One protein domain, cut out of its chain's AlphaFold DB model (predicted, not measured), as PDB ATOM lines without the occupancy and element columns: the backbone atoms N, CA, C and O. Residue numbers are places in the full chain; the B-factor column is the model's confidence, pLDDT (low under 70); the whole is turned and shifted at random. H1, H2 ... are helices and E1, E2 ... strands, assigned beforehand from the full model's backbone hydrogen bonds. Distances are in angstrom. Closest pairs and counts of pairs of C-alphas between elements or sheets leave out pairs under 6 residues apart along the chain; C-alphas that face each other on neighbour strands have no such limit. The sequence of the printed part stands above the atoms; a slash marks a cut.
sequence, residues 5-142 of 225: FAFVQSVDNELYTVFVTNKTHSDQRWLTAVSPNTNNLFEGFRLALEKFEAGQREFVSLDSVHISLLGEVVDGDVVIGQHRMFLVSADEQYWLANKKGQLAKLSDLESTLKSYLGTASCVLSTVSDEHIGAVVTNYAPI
ATOM      1  N   PHE A   5     -37.844 -21.298   9.777       89.75
ATOM      2  CA  PHE A   5     -36.828 -22.140  10.391       89.75
ATOM      3  C   PHE A   5     -37.259 -23.599  10.334       89.75
ATOM      4  O   PHE A   5     -38.444 -23.905  10.497       89.75
ATOM      5  N   ALA A   6     -36.283 -24.484  10.149       89.69
ATOM      6  CA  ALA A   6     -36.470 -25.922  10.241       89.69
ATOM      7  C   ALA A   6     -35.826 -26.445  11.528       89.69
ATOM      8  O   ALA A   6     -34.703 -26.063  11.863       89.69
ATOM      9  N   PHE A   7     -36.519 -27.332  12.231       87.75
ATOM     10  CA  PHE A   7     -36.032 -28.025  13.420       87.75
ATOM     11  C   PHE A   7     -36.206 -29.527  13.244       87.75
ATOM     12  O   PHE A   7     -37.068 -29.977  12.489       87.75
ATOM     13  N   VAL A   8     -35.414 -30.293  13.980       86.06
ATOM     14  CA  VAL A   8     -35.542 -31.742  14.068       86.06
ATOM     15  C   VAL A   8     -35.571 -32.165  15.525       86.06
ATOM     16  O   VAL A   8     -34.849 -31.617  16.357       86.06
ATOM     17  N   GLN A   9     -36.404 -33.151  15.816       81.50
ATOM     18  CA  GLN A   9     -36.369 -33.913  17.051       81.50
ATOM     19  C   GLN A   9     -36.023 -35.354  16.706       81.50
ATOM     20  O   GLN A   9     -36.716 -35.976  15.895       81.50
ATOM     21  N   SER A  10     -34.961 -35.870  17.323       72.38
ATOM     22  CA  SER A  10     -34.690 -37.305  17.301       72.38
ATOM     23  C   SER A  10     -35.721 -38.003  18.181       72.38
ATOM     24  O   SER A  10     -35.961 -37.588  19.314       72.38
ATOM     25  N   VAL A  11     -36.329 -39.052  17.649       67.25
ATOM     26  CA  VAL A  11     -37.236 -39.957  18.355       67.25
ATOM     27  C   VAL A  11     -36.529 -41.309  18.474       67.25
ATOM     28  O   VAL A  11     -35.589 -41.595  17.724       67.25
ATOM     29  N   ASP A  12     -36.947 -42.137  19.427       62.47
ATOM     30  CA  ASP A  12     -36.450 -43.508  19.562       62.47
ATOM     31  C   ASP A  12     -36.519 -44.265  18.216       62.47
ATOM     32  O   ASP A  12     -37.456 -44.083  17.436       62.47
ATOM     33  N   ASN A  13     -35.537 -45.140  17.961       60.16
ATOM     34  CA  ASN A  13     -35.364 -45.922  16.721       60.16
ATOM     35  C   ASN A  13     -34.968 -45.125  15.461       60.16
ATOM     36  O   ASN A  13     -35.391 -45.481  14.365       60.16
ATOM     37  N   GLU A  14     -34.151 -44.075  15.597       59.72
ATOM     38  CA  GLU A  14     -33.619 -43.299  14.454       59.72
ATOM     39  C   GLU A  14     -34.705 -42.598  13.610       59.72
ATOM     40  O   GLU A  14     -34.484 -42.233  12.456       59.72
ATOM     41  N   LEU A  15     -35.891 -42.397  14.186       63.47
ATOM     42  CA  LEU A  15     -36.989 -41.676  13.557       63.47
ATOM     43  C   LEU A  15     -36.874 -40.176  13.842       63.47
ATOM     44  O   LEU A  15     -36.528 -39.761  14.948       63.47
ATOM     45  N   TYR A  16     -37.232 -39.347  12.864       74.75
ATOM     46  CA  TYR A  16     -37.187 -37.893  12.981       74.75
ATOM     47  C   TYR A  16     -38.580 -37.295  12.972       74.75
ATOM     48  O   TYR A  16     -39.390 -37.586  12.088       74.75
ATOM     49  N   THR A  17     -38.828 -36.378  13.900       84.31
ATOM     50  CA  THR A  17     -39.910 -35.408  13.731       84.31
ATOM     51  C   THR A  17     -39.312 -34.106  13.222       84.31
ATOM     52  O   THR A  17     -38.470 -33.503  13.888       84.31
ATOM     53  N   VAL A  18     -39.722 -33.686  12.026       87.69
ATOM     54  CA  VAL A  18     -39.254 -32.445  11.400       87.69
ATOM     55  C   VAL A  18     -40.325 -31.371  11.527       87.69
ATOM     56  O   VAL A  18     -41.504 -31.614  11.261       87.69
ATOM     57  N   PHE A  19     -39.906 -30.171  11.922       89.06
ATOM     58  CA  PHE A  19     -40.784 -29.028  12.145       89.06
ATOM     59  C   PHE A  19     -40.371 -27.859  11.262       89.06
ATOM     60  O   PHE A  19     -39.187 -27.528  11.195       89.06
ATOM     61  N   VAL A  20     -41.346 -27.191  10.643       90.44
ATOM     62  CA  VAL A  20     -41.138 -25.936   9.909       90.44
ATOM     63  C   VAL A  20     -42.033 -24.849  10.491       90.44
ATOM     64  O   VAL A  20     -43.258 -24.985  10.553       90.44
ATOM     65  N   THR A  21     -41.416 -23.750  10.922       89.44
ATOM     66  CA  THR A  21     -42.106 -22.665  11.625       89.44
ATOM     67  C   THR A  21     -41.512 -21.298  11.314       89.44
ATOM     68  O   THR A  21     -40.398 -21.174  10.827       89.44
ATOM     69  N   ASN A  22     -42.255 -20.246  11.639       88.19
ATOM     70  CA  ASN A  22     -41.826 -18.852  11.546       88.19
ATOM     71  C   ASN A  22     -41.427 -18.244  12.905       88.19
ATOM     72  O   ASN A  22     -41.300 -17.024  13.029       88.19
ATOM     73  N   LYS A  23     -41.259 -19.085  13.934       80.56
ATOM     74  CA  LYS A  23     -40.851 -18.686  15.284       80.56
ATOM     75  C   LYS A  23     -39.522 -19.326  15.681       80.56
ATOM     76  O   LYS A  23     -39.235 -20.465  15.329       80.56
ATOM     77  N   THR A  24     -38.725 -18.585  16.444       72.88
ATOM     78  CA  THR A  24     -37.529 -19.093  17.131       72.88
ATOM     79  C   THR A  24     -37.906 -19.808  18.426       72.88
ATOM     80  O   THR A  24     -38.968 -19.542  18.987       72.88
ATOM     81  N   HIS A  25     -37.030 -20.687  18.922       66.31
ATOM     82  CA  HIS A  25     -37.379 -21.585  20.016       66.31
ATOM     83  C   HIS A  25     -37.568 -20.913  21.382       66.31
ATOM     84  O   HIS A  25     -36.576 -20.530  21.991       66.31
ATOM     85  N   SER A  26     -38.817 -20.773  21.871       60.44
ATOM     86  CA  SER A  26     -39.097 -20.102  23.163       60.44
ATOM     87  C   SER A  26     -40.279 -20.611  24.003       60.44
ATOM     88  O   SER A  26     -40.259 -20.401  25.213       60.44
ATOM     89  N   ASP A  27     -41.298 -21.255  23.419       63.94
ATOM     90  CA  ASP A  27     -42.572 -21.523  24.121       63.94
ATOM     91  C   ASP A  27     -42.783 -23.022  24.438       63.94
ATOM     92  O   ASP A  27     -42.166 -23.889  23.828       63.94
ATOM     93  N   GLN A  28     -43.694 -23.359  25.358       63.41
ATOM     94  CA  GLN A  28     -44.052 -24.762  25.658       63.41
ATOM     95  C   GLN A  28     -44.956 -25.405  24.588       63.41
ATOM     96  O   GLN A  28     -45.026 -26.627  24.482       63.41
ATOM     97  N   ARG A  29     -45.681 -24.597  23.800       68.50
ATOM     98  CA  ARG A  29     -46.594 -25.062  22.742       68.50
ATOM     99  C   ARG A  29     -46.503 -24.192  21.507       68.50
ATOM    100  O   ARG A  29     -46.626 -22.973  21.595       68.50
ATOM    101  N   TRP A  30     -46.293 -24.824  20.360       75.25
ATOM    102  CA  TRP A  30     -45.965 -24.129  19.123       75.25
ATOM    103  C   TRP A  30     -46.932 -24.480  18.024       75.25
ATOM    104  O   TRP A  30     -47.212 -25.652  17.813       75.25
ATOM    105  N   LEU A  31     -47.375 -23.462  17.290       80.25
ATOM    106  CA  LEU A  31     -48.081 -23.653  16.035       80.25
ATOM    107  C   LEU A  31     -47.047 -23.823  14.914       80.25
ATOM    108  O   LEU A  31     -46.375 -22.858  14.548       80.25
ATOM    109  N   THR A  32     -46.905 -25.034  14.388       86.69
ATOM    110  CA  THR A  32     -45.882 -25.382  13.390       86.69
ATOM    111  C   THR A  32     -46.413 -26.418  12.406       86.69
ATOM    112  O   THR A  32     -47.351 -27.144  12.719       86.69
ATOM    113  N   ALA A  33     -45.829 -26.496  11.213       90.25
ATOM    114  CA  ALA A  33     -46.026 -27.655  10.350       90.25
ATOM    115  C   ALA A  33     -45.123 -28.801  10.825       90.25
ATOM    116  O   ALA A  33     -44.004 -28.543  11.281       90.25
ATOM    117  N   VAL A  34     -45.618 -30.040  10.750       89.12
ATOM    118  CA  VAL A  34     -44.968 -31.219  11.345       89.12
ATOM    119  C   VAL A  34     -44.952 -32.380  10.366       89.12
ATOM    120  O   VAL A  34     -45.984 -32.723   9.780       89.12
ATOM    121  N   SER A  35     -43.804 -33.040  10.250       90.25
ATOM    122  CA  SER A  35     -43.688 -34.366   9.648       90.25
ATOM    123  C   SER A  35     -43.137 -35.350  10.687       90.25
ATOM    124  O   SER A  35     -41.935 -35.317  10.965       90.25
ATOM    125  N   PRO A  36     -43.999 -36.147  11.347       87.38
ATOM    126  CA  PRO A  36     -43.580 -37.066  12.402       87.38
ATOM    127  C   PRO A  36     -43.060 -38.395  11.852       87.38
ATOM    128  O   PRO A  36     -43.521 -38.865  10.815       87.38
ATOM    129  N   ASN A  37     -42.168 -39.034  12.617       82.62
ATOM    130  CA  ASN A  37     -41.688 -40.404  12.398       82.62
ATOM    131  C   ASN A  37     -41.122 -40.659  10.993       82.62
ATOM    132  O   ASN A  37     -41.405 -41.673  10.363       82.62
ATOM    133  N   THR A  38     -40.343 -39.705  10.496       83.75
ATOM    134  CA  THR A  38     -39.704 -39.792   9.184       83.75
ATOM    135  C   THR A  38     -38.368 -40.501   9.312       83.75
ATOM    136  O   THR A  38     -37.559 -40.161  10.169       83.75
ATOM    137  N   ASN A  39     -38.125 -41.480   8.448       81.56
ATOM    138  CA  ASN A  39     -36.893 -42.268   8.485       81.56
ATOM    139  C   ASN A  39     -35.746 -41.543   7.772       81.56
ATOM    140  O   ASN A  39     -34.614 -41.984   7.854       81.56
ATOM    141  N   ASN A  40     -36.034 -40.468   7.031       84.94
ATOM    142  CA  ASN A  40     -35.067 -39.709   6.250       84.94
ATOM    143  C   ASN A  40     -35.310 -38.204   6.423       84.94
ATOM    144  O   ASN A  40     -36.386 -37.700   6.089       84.94
ATOM    145  N   LEU A  41     -34.290 -37.475   6.884       86.25
ATOM    146  CA  LEU A  41     -34.362 -36.031   7.101       86.25
ATOM    147  C   LEU A  41     -34.750 -35.243   5.836       86.25
ATOM    148  O   LEU A  41     -35.470 -34.249   5.939       86.25
ATOM    149  N   PHE A  42     -34.313 -35.685   4.650       88.62
ATOM    150  CA  PHE A  42     -34.645 -35.017   3.385       88.62
ATOM    151  C   PHE A  42     -36.147 -35.043   3.101       88.62
ATOM    152  O   PHE A  42     -36.744 -34.033   2.728       88.62
ATOM    153  N   GLU A  43     -36.765 -36.207   3.286       89.75
ATOM    154  CA  GLU A  43     -38.198 -36.402   3.091       89.75
ATOM    155  C   GLU A  43     -38.998 -35.659   4.161       89.75
ATOM    156  O   GLU A  43     -39.931 -34.922   3.840       89.75
ATOM    157  N   GLY A  44     -38.584 -35.778   5.426       90.38
ATOM    158  CA  GLY A  44     -39.254 -35.101   6.528       90.38
ATOM    159  C   GLY A  44     -39.274 -33.584   6.372       90.38
ATOM    160  O   GLY A  44     -40.312 -32.965   6.610       90.38
ATOM    161  N   PHE A  45     -38.177 -32.987   5.894       91.81
ATOM    162  CA  PHE A  45     -38.131 -31.559   5.581       91.81
ATOM    163  C   PHE A  45     -39.089 -31.173   4.451       91.81
ATOM    164  O   PHE A  45     -39.880 -30.249   4.639       91.81
ATOM    165  N   ARG A  46     -39.072 -31.888   3.314       92.81
ATOM    166  CA  ARG A  46     -39.978 -31.603   2.184       92.81
ATOM    167  C   ARG A  46     -41.446 -31.655   2.606       92.81
ATOM    168  O   ARG A  46     -42.184 -30.711   2.342       92.81
ATOM    169  N   LEU A  47     -41.844 -32.710   3.321       93.88
ATOM    170  CA  LEU A  47     -43.218 -32.888   3.805       93.88
ATOM    171  C   LEU A  47     -43.632 -31.791   4.796       93.88
ATOM    172  O   LEU A  47     -44.747 -31.274   4.734       93.88
ATOM    173  N   ALA A  48     -42.745 -31.423   5.725       91.81
ATOM    174  CA  ALA A  48     -43.030 -30.363   6.687       91.81
ATOM    175  C   ALA A  48     -43.133 -28.984   6.008       91.81
ATOM    176  O   ALA A  48     -43.986 -28.181   6.391       91.81
ATOM    177  N   LEU A  49     -42.306 -28.715   4.992       94.00
ATOM    178  CA  LEU A  49     -42.359 -27.475   4.220       94.00
ATOM    179  C   LEU A  49     -43.648 -27.379   3.395       94.00
ATOM    180  O   LEU A  49     -44.330 -26.362   3.467       94.00
ATOM    181  N   GLU A  50     -44.034 -28.449   2.699       94.31
ATOM    182  CA  GLU A  50     -45.278 -28.498   1.920       94.31
ATOM    183  C   GLU A  50     -46.504 -28.206   2.802       94.31
ATOM    184  O   GLU A  50     -47.338 -27.357   2.478       94.31
ATOM    185  N   LYS A  51     -46.579 -28.836   3.982       93.69
ATOM    186  CA  LYS A  51     -47.629 -28.548   4.972       93.69
ATOM    187  C   LYS A  51     -47.614 -27.084   5.416       93.69
ATOM    188  O   LYS A  51     -48.675 -26.467   5.537       93.69
ATOM    189  N   PHE A  52     -46.430 -26.516   5.651       92.19
ATOM    190  CA  PHE A  52     -46.286 -25.119   6.057       92.19
ATOM    191  C   PHE A  52     -46.809 -24.154   4.988       92.19
ATOM    192  O   PHE A  52     -47.545 -23.219   5.319       92.19
ATOM    193  N   GLU A  53     -46.460 -24.394   3.724       92.00
ATOM    194  CA  GLU A  53     -46.889 -23.604   2.566       92.00
ATOM    195  C   GLU A  53     -48.394 -23.733   2.308       92.00
ATOM    196  O   GLU A  53     -49.060 -22.738   2.020       92.00
ATOM    197  N   ALA A  54     -48.961 -24.920   2.537       92.94
ATOM    198  CA  ALA A  54     -50.402 -25.162   2.512       92.94
ATOM    199  C   ALA A  54     -51.156 -24.549   3.713       92.94
ATOM    200  O   ALA A  54     -52.382 -24.649   3.798       92.94
ATOM    201  N   GLY A  55     -50.451 -23.935   4.670       89.00
ATOM    202  CA  GLY A  55     -51.038 -23.346   5.875       89.00
ATOM    203  C   GLY A  55     -51.494 -24.369   6.922       89.00
ATOM    204  O   GLY A  55     -52.157 -23.993   7.889       89.00
ATOM    205  N   GLN A  56     -51.128 -25.641   6.762       90.62
ATOM    206  CA  GLN A  56     -51.451 -26.717   7.694       90.62
ATOM    207  C   GLN A  56     -50.489 -26.662   8.881       90.62
ATOM    208  O   GLN A  56     -49.296 -26.949   8.759       90.62
ATOM    209  N   ARG A  57     -51.001 -26.243  10.040       85.50
ATOM    210  CA  ARG A  57     -50.208 -26.098  11.262       85.50
ATOM    211  C   ARG A  57     -50.899 -26.772  12.430       85.50
ATOM    212  O   ARG A  57     -52.112 -26.672  12.590       85.50
ATOM    213  N   GLU A  58     -50.096 -27.388  13.274       85.38
ATOM    214  CA  GLU A  58     -50.525 -28.127  14.449       85.38
ATOM    215  C   GLU A  58     -49.904 -27.501  15.695       85.38
ATOM    216  O   GLU A  58     -48.812 -26.930  15.640       85.38
ATOM    217  N   PHE A  59     -50.616 -27.585  16.820       81.50
ATOM    218  CA  PHE A  59     -50.052 -27.226  18.116       81.50
ATOM    219  C   PHE A  59     -49.292 -28.416  18.681       81.50
ATOM    220  O   PHE A  59     -49.903 -29.412  19.064       81.50
ATOM    221  N   VAL A  60     -47.974 -28.285  18.785       74.75
ATOM    222  CA  VAL A  60     -47.103 -29.353  19.279       74.75
ATOM    223  C   VAL A  60     -46.457 -28.937  20.590       74.75
ATOM    224  O   VAL A  60     -46.038 -27.786  20.749       74.75
ATOM    225  N   SER A  61     -46.401 -29.878  21.532       69.69
ATOM    226  CA  SER A  61     -45.591 -29.748  22.740       69.69
ATOM    227  C   SER A  61     -44.196 -30.248  22.407       69.69
ATOM    228  O   SER A  61     -43.968 -31.446  22.278       69.69
ATOM    229  N   LEU A  62     -43.300 -29.301  22.202       62.97
ATOM    230  CA  LEU A  62     -41.915 -29.541  21.861       62.97
ATOM    231  C   LEU A  62     -41.140 -29.731  23.166       62.97
ATOM    232  O   LEU A  62     -40.982 -28.774  23.924       62.97
ATOM    233  N   ASP A  63     -40.720 -30.961  23.473       63.91
ATOM    234  CA  ASP A  63     -39.822 -31.187  24.608       63.91
ATOM    235  C   ASP A  63     -38.449 -30.608  24.255       63.91
ATOM    236  O   ASP A  63     -37.732 -31.121  23.393       63.91
ATOM    237  N   SER A  64     -38.123 -29.471  24.869       57.28
ATOM    238  CA  SER A  64     -37.056 -28.581  24.410       57.28
ATOM    239  C   SER A  64     -35.663 -29.203  24.467       57.28
ATOM    240  O   SER A  64     -34.741 -28.676  23.854       57.28
ATOM    241  N   VAL A  65     -35.492 -30.289  25.224       55.50
ATOM    242  CA  VAL A  65     -34.195 -30.945  25.433       55.50
ATOM    243  C   VAL A  65     -33.752 -31.747  24.201       55.50
ATOM    244  O   VAL A  65     -32.557 -31.915  23.985       55.50
ATOM    245  N   HIS A  66     -34.687 -32.188  23.353       68.44
ATOM    246  CA  HIS A  66     -34.396 -33.084  22.224       68.44
ATOM    247  C   HIS A  66     -34.542 -32.426  20.849       68.44
ATOM    248  O   HIS A  66     -34.539 -33.116  19.828       68.44
ATOM    249  N   ILE A  67     -34.691 -31.102  20.810       75.31
ATOM    250  CA  ILE A  67     -34.947 -30.363  19.576       75.31
ATOM    251  C   ILE A  67     -33.709 -29.592  19.168       75.31
ATOM    252  O   ILE A  67     -33.269 -28.656  19.835       75.31
ATOM    253  N   SER A  68     -33.194 -29.940  17.999       78.69
ATOM    254  CA  SER A  68     -32.095 -29.236  17.367       78.69
ATOM    255  C   SER A  68     -32.644 -28.361  16.246       78.69
ATOM    256  O   SER A  68     -33.349 -28.828  15.349       78.69
ATOM    257  N   LEU A  69     -32.295 -27.071  16.249       82.25
ATOM    258  CA  LEU A  69     -32.431 -26.240  15.048       82.25
ATOM    259  C   LEU A  69     -31.691 -26.948  13.914       82.25
ATOM    260  O   LEU A  69     -30.606 -27.434  14.195       82.25
ATOM    261  N   LEU A  70     -32.221 -26.994  12.688       82.81
ATOM    262  CA  LEU A  70     -31.527 -27.421  11.458       82.81
ATOM    263  C   LEU A  70     -30.955 -26.228  10.685       82.81
ATOM    264  O   LEU A  70     -29.831 -26.283  10.188       82.81
ATOM    265  N   GLY A  71     -31.701 -25.127  10.631       86.19
ATOM    266  CA  GLY A  71     -31.278 -23.915   9.939       86.19
ATOM    267  C   GLY A  71     -32.432 -22.978   9.605       86.19
ATOM    268  O   GLY A  71     -33.585 -23.225   9.964       86.19
ATOM    269  N   GLU A  72     -32.102 -21.890   8.914       90.31
ATOM    270  CA  GLU A  72     -33.072 -20.964   8.319       90.31
ATOM    271  C   GLU A  72     -33.495 -21.488   6.941       90.31
ATOM    272  O   GLU A  72     -32.656 -21.970   6.181       90.31
ATOM    273  N   VAL A  73     -34.786 -21.405   6.624       90.69
ATOM    274  CA  VAL A  73     -35.322 -21.763   5.308       90.69
ATOM    275  C   VAL A  73     -35.233 -20.544   4.394       90.69
ATOM    276  O   VAL A  73     -35.838 -19.508   4.668       90.69
ATOM    277  N   VAL A  74     -34.479 -20.679   3.306       89.19
ATOM    278  CA  VAL A  74     -34.230 -19.646   2.297       89.19
ATOM    279  C   VAL A  74     -34.439 -20.257   0.917       89.19
ATOM    280  O   VAL A  74     -33.823 -21.268   0.578       89.19
ATOM    281  N   ASP A  75     -35.311 -19.638   0.121       88.56
ATOM    282  CA  ASP A  75     -35.668 -20.091  -1.231       88.56
ATOM    283  C   ASP A  75     -36.123 -21.565  -1.283       88.56
ATOM    284  O   ASP A  75     -35.718 -22.320  -2.163       88.56
ATOM    285  N   GLY A  76     -36.942 -21.986  -0.310       89.38
ATOM    286  CA  GLY A  76     -37.507 -23.342  -0.249       89.38
ATOM    287  C   GLY A  76     -36.547 -24.431   0.246       89.38
ATOM    288  O   GLY A  76     -36.881 -25.609   0.191       89.38
ATOM    289  N   ASP A  77     -35.368 -24.063   0.747       89.69
ATOM    290  CA  ASP A  77     -34.369 -25.008   1.249       89.69
ATOM    291  C   ASP A  77     -33.787 -24.542   2.586       89.69
ATOM    292  O   ASP A  77     -33.822 -23.355   2.905       89.69
ATOM    293  N   VAL A  78     -33.254 -25.459   3.388       89.44
ATOM    294  CA  VAL A  78     -32.668 -25.129   4.688       89.44
ATOM    295  C   VAL A  78     -31.168 -24.894   4.570       89.44
ATOM    296  O   VAL A  78     -30.402 -25.755   4.132       89.44
ATOM    297  N   VAL A  79     -30.741 -23.714   5.016       89.06
ATOM    298  CA  VAL A  79     -29.332 -23.349   5.143       89.06
ATOM    299  C   VAL A  79     -28.755 -24.070   6.357       89.06
ATOM    300  O   VAL A  79     -28.952 -23.661   7.506       89.06
ATOM    301  N   ILE A  80     -28.037 -25.161   6.101       79.12
ATOM    302  CA  ILE A  80     -27.368 -25.958   7.127       79.12
ATOM    303  C   ILE A  80     -26.015 -25.314   7.440       79.12
ATOM    304  O   ILE A  80     -25.001 -25.583   6.808       79.12
ATOM    305  N   GLY A  81     -26.016 -24.396   8.408       63.94
ATOM    306  CA  GLY A  81     -24.822 -23.651   8.816       63.94
ATOM    307  C   GLY A  81     -23.611 -24.523   9.192       63.94
ATOM    308  O   GLY A  81     -23.691 -25.746   9.328       63.94
ATOM    309  N   GLN A  82     -22.466 -23.864   9.385       59.44
ATOM    310  CA  GLN A  82     -21.195 -24.506   9.736       59.44
ATOM    311  C   GLN A  82     -21.327 -25.363  11.014       59.44
ATOM    312  O   GLN A  82     -21.975 -24.940  11.967       59.44
ATOM    313  N   HIS A  83     -20.648 -26.520  11.048       55.25
ATOM    314  CA  HIS A  83     -20.483 -27.396  12.229       55.25
ATOM    315  C   HIS A  83     -21.630 -28.361  12.577       55.25
ATOM    316  O   HIS A  83     -21.806 -28.704  13.743       55.25
ATOM    317  N   ARG A  84     -22.361 -28.879  11.584       67.00
ATOM    318  CA  ARG A  84     -23.282 -30.010  11.804       67.00
ATOM    319  C   ARG A  84     -22.647 -31.345  11.461       67.00
ATOM    320  O   ARG A  84     -21.936 -31.452  10.458       67.00
ATOM    321  N   MET A  85     -22.946 -32.344  12.285       70.44
ATOM    322  CA  MET A  85     -22.630 -33.737  12.006       70.44
ATOM    323  C   MET A  85     -23.891 -34.536  11.706       70.44
ATOM    324  O   MET A  85     -24.934 -34.352  12.334       70.44
ATOM    325  N   PHE A  86     -23.755 -35.424  10.734       77.06
ATOM    326  CA  PHE A  86     -24.803 -36.289  10.239       77.06
ATOM    327  C   PHE A  86     -24.305 -37.731  10.205       77.06
ATOM    328  O   PHE A  86     -23.130 -37.990   9.941       77.06
ATOM    329  N   LEU A  87     -25.216 -38.661  10.453       74.56
ATOM    330  CA  LEU A  87     -25.051 -40.063  10.113       74.56
ATOM    331  C   LEU A  87     -25.744 -40.290   8.768       74.56
ATOM    332  O   LEU A  87     -26.892 -39.890   8.576       74.56
ATOM    333  N   VAL A  88     -25.036 -40.900   7.831       75.38
ATOM    334  CA  VAL A  88     -25.569 -41.293   6.531       75.38
ATOM    335  C   VAL A  88     -25.639 -42.809   6.506       75.38
ATOM    336  O   VAL A  88     -24.604 -43.469   6.547       75.38
ATOM    337  N   SER A  89     -26.846 -43.355   6.433       73.12
ATOM    338  CA  SER A  89     -27.077 -44.794   6.309       73.12
ATOM    339  C   SER A  89     -27.411 -45.115   4.855       73.12
ATOM    340  O   SER A  89     -28.421 -44.650   4.328       73.12
ATOM    341  N   ALA A  90     -26.550 -45.875   4.187       71.94
ATOM    342  CA  ALA A  90     -26.754 -46.346   2.819       71.94
ATOM    343  C   ALA A  90     -26.496 -47.861   2.746       71.94
ATOM    344  O   ALA A  90     -27.181 -48.622   3.424       71.94
ATOM    345  N   ASP A  91     -25.526 -48.303   1.942       62.62
ATOM    346  CA  ASP A  91     -24.992 -49.671   1.993       62.62
ATOM    347  C   ASP A  91     -24.243 -49.934   3.309       62.62
ATOM    348  O   ASP A  91     -24.328 -51.012   3.891       62.62
ATOM    349  N   GLU A  92     -23.554 -48.906   3.794       64.94
ATOM    350  CA  GLU A  92     -22.907 -48.849   5.094       64.94
ATOM    351  C   GLU A  92     -23.275 -47.545   5.815       64.94
ATOM    352  O   GLU A  92     -23.980 -46.681   5.286       64.94
ATOM    353  N   GLN A  93     -22.808 -47.418   7.055       68.50
ATOM    354  CA  GLN A  93     -22.980 -46.221   7.866       68.50
ATOM    355  C   GLN A  93     -21.753 -45.317   7.752       68.50
ATOM    356  O   GLN A  93     -20.625 -45.741   8.006       68.50
ATOM    357  N   TYR A  94     -21.987 -44.050   7.421       70.25
ATOM    358  CA  TYR A  94     -20.946 -43.047   7.254       70.25
ATOM    359  C   TYR A  94     -21.197 -41.847   8.163       70.25
ATOM    360  O   TYR A  94     -22.287 -41.276   8.184       70.25
ATOM    361  N   TRP A  95     -20.161 -41.416   8.876       71.31
ATOM    362  CA  TRP A  95     -20.205 -40.181   9.650       71.31
ATOM    363  C   TRP A  95     -19.753 -39.006   8.796       71.31
ATOM    364  O   TRP A  95     -18.629 -38.992   8.298       71.31
ATOM    365  N   LEU A  96     -20.610 -37.997   8.676       71.56
ATOM    366  CA  LEU A  96     -20.354 -36.819   7.870       71.56
ATOM    367  C   LEU A  96     -20.336 -35.558   8.731       71.56
ATOM    368  O   LEU A  96     -21.327 -35.214   9.368       71.56
ATOM    369  N   ALA A  97     -19.241 -34.805   8.673       70.62
ATOM    370  CA  ALA A  97     -19.157 -33.470   9.255       70.62
ATOM    371  C   ALA A  97     -19.168 -32.401   8.154       70.62
ATOM    372  O   ALA A  97     -18.261 -32.366   7.322       70.62
ATOM    373  N   ASN A  98     -20.122 -31.464   8.190       67.25
ATOM    374  CA  ASN A  98     -20.113 -30.274   7.327       67.25
ATOM    375  C   ASN A  98     -19.110 -29.231   7.860       67.25
ATOM    376  O   ASN A  98     -19.457 -28.158   8.371       67.25
ATOM    377  N   LYS A  99     -17.824 -29.593   7.828       56.78
ATOM    378  CA  LYS A  99     -16.724 -28.769   8.332       56.78
ATOM    379  C   LYS A  99     -16.507 -27.590   7.378       56.78
ATOM    380  O   LYS A  99     -16.406 -27.774   6.173       56.78
ATOM    381  N   LYS A 100     -16.403 -26.370   7.920       58.09
ATOM    382  CA  LYS A 100     -16.232 -25.104   7.167       58.09
ATOM    383  C   LYS A 100     -17.428 -24.673   6.297       58.09
ATOM    384  O   LYS A 100     -17.308 -23.667   5.605       58.09
ATOM    385  N   GLY A 101     -18.570 -25.366   6.356       59.97
ATOM    386  CA  GLY A 101     -19.770 -24.989   5.597       59.97
ATOM    387  C   GLY A 101     -19.586 -25.087   4.086       59.97
ATOM    388  O   GLY A 101     -20.085 -24.234   3.361       59.97
ATOM    389  N   GLN A 102     -18.833 -26.088   3.620       63.09
ATOM    390  CA  GLN A 102     -18.710 -26.371   2.186       63.09
ATOM    391  C   GLN A 102     -20.067 -26.711   1.561       63.09
ATOM    392  O   GLN A 102     -20.286 -26.424   0.390       63.09
ATOM    393  N   LEU A 103     -20.979 -27.282   2.353       69.75
ATOM    394  CA  LEU A 103     -22.369 -27.490   1.975       69.75
ATOM    395  C   LEU A 103     -23.205 -26.393   2.627       69.75
ATOM    396  O   LEU A 103     -23.279 -26.312   3.854       69.75
ATOM    397  N   ALA A 104     -23.783 -25.518   1.806       76.38
ATOM    398  CA  ALA A 104     -24.563 -24.386   2.290       76.38
ATOM    399  C   ALA A 104     -26.012 -24.789   2.583       76.38
ATOM    400  O   ALA A 104     -26.599 -24.293   3.548       76.38
ATOM    401  N   LYS A 105     -26.580 -25.688   1.770       88.00
ATOM    402  CA  LYS A 105     -27.978 -26.102   1.871       88.00
ATOM    403  C   LYS A 105     -28.153 -27.616   1.999       88.00
ATOM    404  O   LYS A 105     -27.254 -28.398   1.688       88.00
ATOM    405  N   LEU A 106     -29.321 -28.037   2.483       87.81
ATOM    406  CA  LEU A 106     -29.644 -29.454   2.661       87.81
ATOM    407  C   LEU A 106     -29.809 -30.181   1.323       87.81
ATOM    408  O   LEU A 106     -29.384 -31.330   1.217       87.81
ATOM    409  N   SER A 107     -30.352 -29.526   0.292       87.06
ATOM    410  CA  SER A 107     -30.418 -30.134  -1.044       87.06
ATOM    411  C   SER A 107     -29.033 -30.334  -1.675       87.06
ATOM    412  O   SER A 107     -28.807 -31.359  -2.322       87.06
ATOM    413  N   ASP A 108     -28.078 -29.425  -1.428       84.38
ATOM    414  CA  ASP A 108     -26.683 -29.580  -1.868       84.38
ATOM    415  C   ASP A 108     -26.062 -30.833  -1.243       84.38
ATOM    416  O   ASP A 108     -25.390 -31.613  -1.922       84.38
ATOM    417  N   LEU A 109     -26.323 -31.052   0.050       83.62
ATOM    418  CA  LEU A 109     -25.902 -32.250   0.765       83.62
ATOM    419  C   LEU A 109     -26.537 -33.514   0.167       83.62
ATOM    420  O   LEU A 109     -25.824 -34.474  -0.101       83.62
ATOM    421  N   GLU A 110     -27.847 -33.514  -0.089       85.81
ATOM    422  CA  GLU A 110     -28.540 -34.653  -0.704       85.81
ATOM    423  C   GLU A 110     -27.974 -35.001  -2.085       85.81
ATOM    424  O   GLU A 110     -27.703 -36.164  -2.378       85.81
ATOM    425  N   SER A 111     -27.774 -33.988  -2.929       80.00
ATOM    426  CA  SER A 111     -27.205 -34.145  -4.270       80.00
ATOM    427  C   SER A 111     -25.777 -34.686  -4.207       80.00
ATOM    428  O   SER A 111     -25.426 -35.629  -4.916       80.00
ATOM    429  N   THR A 112     -24.970 -34.145  -3.292       77.44
ATOM    430  CA  THR A 112     -23.593 -34.595  -3.075       77.44
ATOM    431  C   THR A 112     -23.570 -36.050  -2.614       77.44
ATOM    432  O   THR A 112     -22.876 -36.864  -3.216       77.44
ATOM    433  N   LEU A 113     -24.377 -36.426  -1.617       77.94
ATOM    434  CA  LEU A 113     -24.452 -37.810  -1.145       77.94
ATOM    435  C   LEU A 113     -24.887 -38.777  -2.244       77.94
ATOM    436  O   LEU A 113     -24.279 -39.834  -2.372       77.94
ATOM    437  N   LYS A 114     -25.876 -38.413  -3.068       74.75
ATOM    438  CA  LYS A 114     -26.302 -39.231  -4.215       74.75
ATOM    439  C   LYS A 114     -25.191 -39.400  -5.247       74.75
ATOM    440  O   LYS A 114     -25.023 -40.495  -5.771       74.75
ATOM    441  N   SER A 115     -24.438 -38.337  -5.521       69.12
ATOM    442  CA  SER A 115     -23.320 -38.355  -6.468       69.12
ATOM    443  C   SER A 115     -22.181 -39.257  -5.993       69.12
ATOM    444  O   SER A 115     -21.716 -40.111  -6.743       69.12
ATOM    445  N   TYR A 116     -21.771 -39.125  -4.727       69.81
ATOM    446  CA  TYR A 116     -20.724 -39.973  -4.166       69.81
ATOM    447  C   TYR A 116     -21.246 -41.402  -3.976       69.81
ATOM    448  O   TYR A 116     -20.778 -42.316  -4.633       69.81
ATOM    449  N   LEU A 117     -22.297 -41.625  -3.194       68.62
ATOM    450  CA  LEU A 117     -22.753 -42.981  -2.871       68.62
ATOM    451  C   LEU A 117     -23.432 -43.718  -4.033       68.62
ATOM    452  O   LEU A 117     -23.719 -44.902  -3.882       68.62
ATOM    453  N   GLY A 118     -23.737 -43.049  -5.152       59.25
ATOM    454  CA  GLY A 118     -24.379 -43.620  -6.345       59.25
ATOM    455  C   GLY A 118     -25.769 -44.206  -6.140       59.25
ATOM    456  O   GLY A 118     -26.278 -44.927  -6.993       59.25
ATOM    457  N   THR A 119     -26.396 -43.921  -5.004       62.53
ATOM    458  CA  THR A 119     -27.721 -44.426  -4.658       62.53
ATOM    459  C   THR A 119     -28.623 -43.294  -4.210       62.53
ATOM    460  O   THR A 119     -28.212 -42.379  -3.498       62.53
ATOM    461  N   ALA A 120     -29.893 -43.383  -4.603       61.50
ATOM    462  CA  ALA A 120     -30.945 -42.498  -4.115       61.50
ATOM    463  C   ALA A 120     -31.467 -42.903  -2.725       61.50
ATOM    464  O   ALA A 120     -32.232 -42.151  -2.130       61.50
ATOM    465  N   SER A 121     -31.057 -44.068  -2.209       69.25
ATOM    466  CA  SER A 121     -31.595 -44.658  -0.974       69.25
ATOM    467  C   SER A 121     -30.838 -44.240   0.289       69.25
ATOM    468  O   SER A 121     -31.013 -44.860   1.334       69.25
ATOM    469  N   CYS A 122     -29.973 -43.223   0.218       72.88
ATOM    470  CA  CYS A 122     -29.260 -42.750   1.396       72.88
ATOM    471  C   CYS A 122     -30.233 -42.097   2.392       72.88
ATOM    472  O   CYS A 122     -30.984 -41.172   2.064       72.88
ATOM    473  N   VAL A 123     -30.180 -42.570   3.628       81.31
ATOM    474  CA  VAL A 123     -30.920 -42.030   4.759       81.31
ATOM    475  C   VAL A 123     -30.018 -41.066   5.512       81.31
ATOM    476  O   VAL A 123     -28.927 -41.440   5.944       81.31
ATOM    477  N   LEU A 124     -30.473 -39.822   5.670       81.81
ATOM    478  CA  LEU A 124     -29.757 -38.816   6.444       81.81
ATOM    479  C   LEU A 124     -30.361 -38.671   7.840       81.81
ATOM    480  O   LEU A 124     -31.568 -38.479   7.990       81.81
ATOM    481  N   SER A 125     -29.472 -38.701   8.826       79.50
ATOM    482  CA  SER A 125     -29.753 -38.705  10.255       79.50
ATOM    483  C   SER A 125     -28.924 -37.633  10.966       79.50
ATOM    484  O   SER A 125     -27.764 -37.418  10.611       79.50
ATOM    485  N   THR A 126     -29.472 -36.938  11.965       76.00
ATOM    486  CA  THR A 126     -28.682 -35.980  12.767       76.00
ATOM    487  C   THR A 126     -27.973 -36.670  13.922       76.00
ATOM    488  O   THR A 126     -28.556 -37.523  14.582       76.00
ATOM    489  N   VAL A 127     -26.739 -36.258  14.211       69.75
ATOM    490  CA  VAL A 127     -25.989 -36.760  15.371       69.75
ATOM    491  C   VAL A 127     -26.292 -35.896  16.596       69.75
ATOM    492  O   VAL A 127     -26.131 -34.680  16.536       69.75
ATOM    493  N   SER A 128     -26.711 -36.533  17.695       64.81
ATOM    494  CA  SER A 128     -26.897 -35.893  19.011       64.81
ATOM    495  C   SER A 128     -25.585 -35.290  19.531       64.81
ATOM    496  O   SER A 128     -24.515 -35.885  19.361       64.81
ATOM    497  N   ASP A 129     -25.678 -34.147  20.217       60.94
ATOM    498  CA  ASP A 129     -24.535 -33.418  20.783       60.94
ATOM    499  C   ASP A 129     -23.651 -34.288  21.692       60.94
ATOM    500  O   ASP A 129     -22.433 -34.114  21.733       60.94
ATOM    501  N   GLU A 130     -24.228 -35.278  22.375       54.97
ATOM    502  CA  GLU A 130     -23.487 -36.182  23.264       54.97
ATOM    503  C   GLU A 130     -22.543 -37.139  22.506       54.97
ATOM    504  O   GLU A 130     -21.516 -37.563  23.036       54.97
ATOM    505  N   HIS A 131     -22.849 -37.437  21.238       58.84
ATOM    506  CA  HIS A 131     -22.102 -38.376  20.397       58.84
ATOM    507  C   HIS A 131     -21.080 -37.676  19.488       58.84
ATOM    508  O   HIS A 131     -20.187 -38.326  18.939       58.84
ATOM    509  N   ILE A 132     -21.147 -36.345  19.382       60.28
ATOM    510  CA  ILE A 132     -20.241 -35.502  18.587       60.28
ATOM    511  C   ILE A 132     -18.769 -35.812  18.894       60.28
ATOM    512  O   ILE A 132     -17.968 -35.954  17.971       60.28
ATOM    513  N   GLY A 133     -18.398 -35.968  20.168       52.75
ATOM    514  CA  GLY A 133     -17.007 -36.228  20.561       52.75
ATOM    515  C   GLY A 133     -16.444 -37.552  20.017       52.75
ATOM    516  O   GLY A 133     -15.310 -37.598  19.533       52.75
ATOM    517  N   ALA A 134     -17.248 -38.618  20.031       52.25
ATOM    518  CA  ALA A 134     -16.857 -39.920  19.486       52.25
ATOM    519  C   ALA A 134     -16.767 -39.889  17.951       52.25
ATOM    520  O   ALA A 134     -15.857 -40.480  17.363       52.25
ATOM    521  N   VAL A 135     -17.664 -39.137  17.306       54.34
ATOM    522  CA  VAL A 135     -17.685 -38.970  15.850       54.34
ATOM    523  C   VAL A 135     -16.495 -38.144  15.359       54.34
ATOM    524  O   VAL A 135     -15.832 -38.551  14.412       54.34
ATOM    525  N   VAL A 136     -16.129 -37.047  16.029       58.03
ATOM    526  CA  VAL A 136     -14.957 -36.213  15.668       58.03
ATOM    527  C   VAL A 136     -13.634 -36.984  15.751       58.03
ATOM    528  O   VAL A 136     -12.650 -36.593  15.125       58.03
ATOM    529  N   THR A 137     -13.589 -38.098  16.477       52.06
ATOM    530  CA  THR A 137     -12.394 -38.954  16.514       52.06
ATOM    531  C   THR A 137     -12.297 -39.869  15.287       52.06
ATOM    532  O   THR A 137     -11.196 -40.198  14.856       52.06
ATOM    533  N   ASN A 138     -13.435 -40.242  14.697       46.53
ATOM    534  CA  ASN A 138     -13.534 -41.242  13.629       46.53
ATOM    535  C   ASN A 138     -14.065 -40.675  12.299       46.53
ATOM    536  O   ASN A 138     -14.300 -41.432  11.360       46.53
ATOM    537  N   TYR A 139     -14.296 -39.360  12.216       59.81
ATOM    538  CA  TYR A 139     -14.875 -38.747  11.025       59.81
ATOM    539  C   TYR A 139     -13.923 -38.834   9.835       59.81
ATOM    540  O   TYR A 139     -12.707 -38.662   9.957       59.81
ATOM    541  N   ALA A 140     -14.522 -38.989   8.659       53.03
ATOM    542  CA  ALA A 140     -13.866 -38.777   7.386       53.03
ATOM    543  C   ALA A 140     -14.559 -37.610   6.649       53.03
ATOM    544  O   ALA A 140     -15.765 -37.410   6.812       53.03
ATOM    545  N   PRO A 141     -13.819 -36.793   5.878       61.28
ATOM    546  CA  PRO A 141     -14.399 -35.830   4.939       61.28
ATOM    547  C   PRO A 141     -15.394 -36.481   3.964       61.28
ATOM    548  O   PRO A 141     -15.288 -37.676   3.686       61.28
ATOM    549  N   ILE A 142     -16.334 -35.704   3.412       60.84
ATOM    550  CA  ILE A 142     -17.334 -36.220   2.454       60.84
ATOM    551  C   ILE A 142     -16.680 -36.794   1.194       60.84
ATOM    552  O   ILE A 142     -17.180 -37.737   0.597       60.84
TER     553      ILE A 142
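AT A GLANCE: This is residues 5 to 142 of the 225 residues of an uncharacterized protein of Pseudomonas sp. G5(2012) (UniProt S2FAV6). Two unequal lobes stand side by side along the longest axis: in the larger, a strongly twisted antiparallel sheet of six strands, E1 to E6, curls round helix H1, and in the smaller, a three-stranded antiparallel sheet, E7 to E9, has the short helix H3 over it. Helix H2 begins where the lobes meet, grazing the large sheet with its residues 106 to 108, and runs on along the smaller lobe, grazing the small sheet with its residues 109 to 117. The printed part has 138 residues, with nine named strands and three named helices in the order E1 E2 E3 H1 E4 E5 E6 E7 E8 H2 E9 H3; its class is mixed, helices and strands. The sheets run E4 E3 E2 E1 E5 E6 and E8 E7 E9. The whole is compact, with a radius of gyration of the C-alphas of 14.5 A and spans of 39 by 28 by 28 A.

IN THESE COORDINATES: The large sheet begins with E1, residues 5 to 11, 19.5 A long, whose C-alpha 5 is at (-36.828, -22.140, 10.391). E2 holds residues 15 to 21 and measures 19.8 A. E3, residues 30 to 38, measures 19.6 A and bends by 68 degrees at residue 33. E4 holds residues 58 to 60, E5 residues 67 to 74 over 20.3 A, and E6 residues 77 to 79. H1, residues 41 to 53, is 18.2 A long and begins with C-alpha 41 at (-34.362, -36.031, 7.101). In the small sheet E7 holds residues 85 to 89, E8 residues 93 to 97 and E9 residues 123 to 126. H2, residues 106 to 117, is 16.2 A long. H3, residues 132 to 138, ends with C-alpha 138 at (-13.534, -41.242, 13.629).

HOW THE PARTS SIT: In the large sheet E1, E2 and E3 form a meander, each strand the antiparallel neighbour of the one before. N 7 and O 19 are 2.9 A apart between E1 and E2, and N 35 and O 18 are 2.9 A apart between E2 and E3, both within hydrogen-bond range. E3 pairs with E4 over its residues 30 to 32, where N 58 and O 32 are 2.8 A apart, and with E2 over its residues 33 to 38. On the other side of E1, N 8 of E1 and O 68 of E5 are 2.9 A apart. E5 and E6 are a hairpin, with N 74 and O 77 2.8 A apart. H1 is on one face of this sheet, in two layers; its closest C-alphas to E3 are those of Phe 52 and Ala 33, 5.0 A apart. H1 and H2 only just touch, with 3 pairs of C-alphas within 8 A, at a shallow tilt of 29 degrees, opposite ways; the closest C-alphas are those of Phe 42 and Glu 110, 7.4 A apart. The closest C-alphas of H1 and E9 are those of Leu 41 and Leu 124, 5.4 A apart. In the small sheet N 88 and O 94 are 2.8 A apart between E7 and E8, and N 125 and O 87 are 2.9 A apart between E9 and E7. E8, H2 and E9 form a split strand-helix-strand unit, two strands that run the same way with E7 between them, and its crossover is right-handed. H3 is on the small sheet at a height over the sheet of 9.2 A, only just over E8, with 3 C-alphas falling on it, and runs across the strands at 69 degrees to E8 on the local plane. H2 and H3 are apart. Every O i to N i+4 pair is within hydrogen-bond range in H1 and H2; in H3 it is 1 of 3, beside 3 of 4 O i to N i+3 pairs.

THE WHOLE: The two C-alphas farthest apart are those of Gly 55 and Thr 137, at 43.0 A. The printed part has no cut and no long link. The mean pLDDT of the printed part is 75.5; 52 residues are under 70, among them residues 127 to 142, and H3 has a mean of 54.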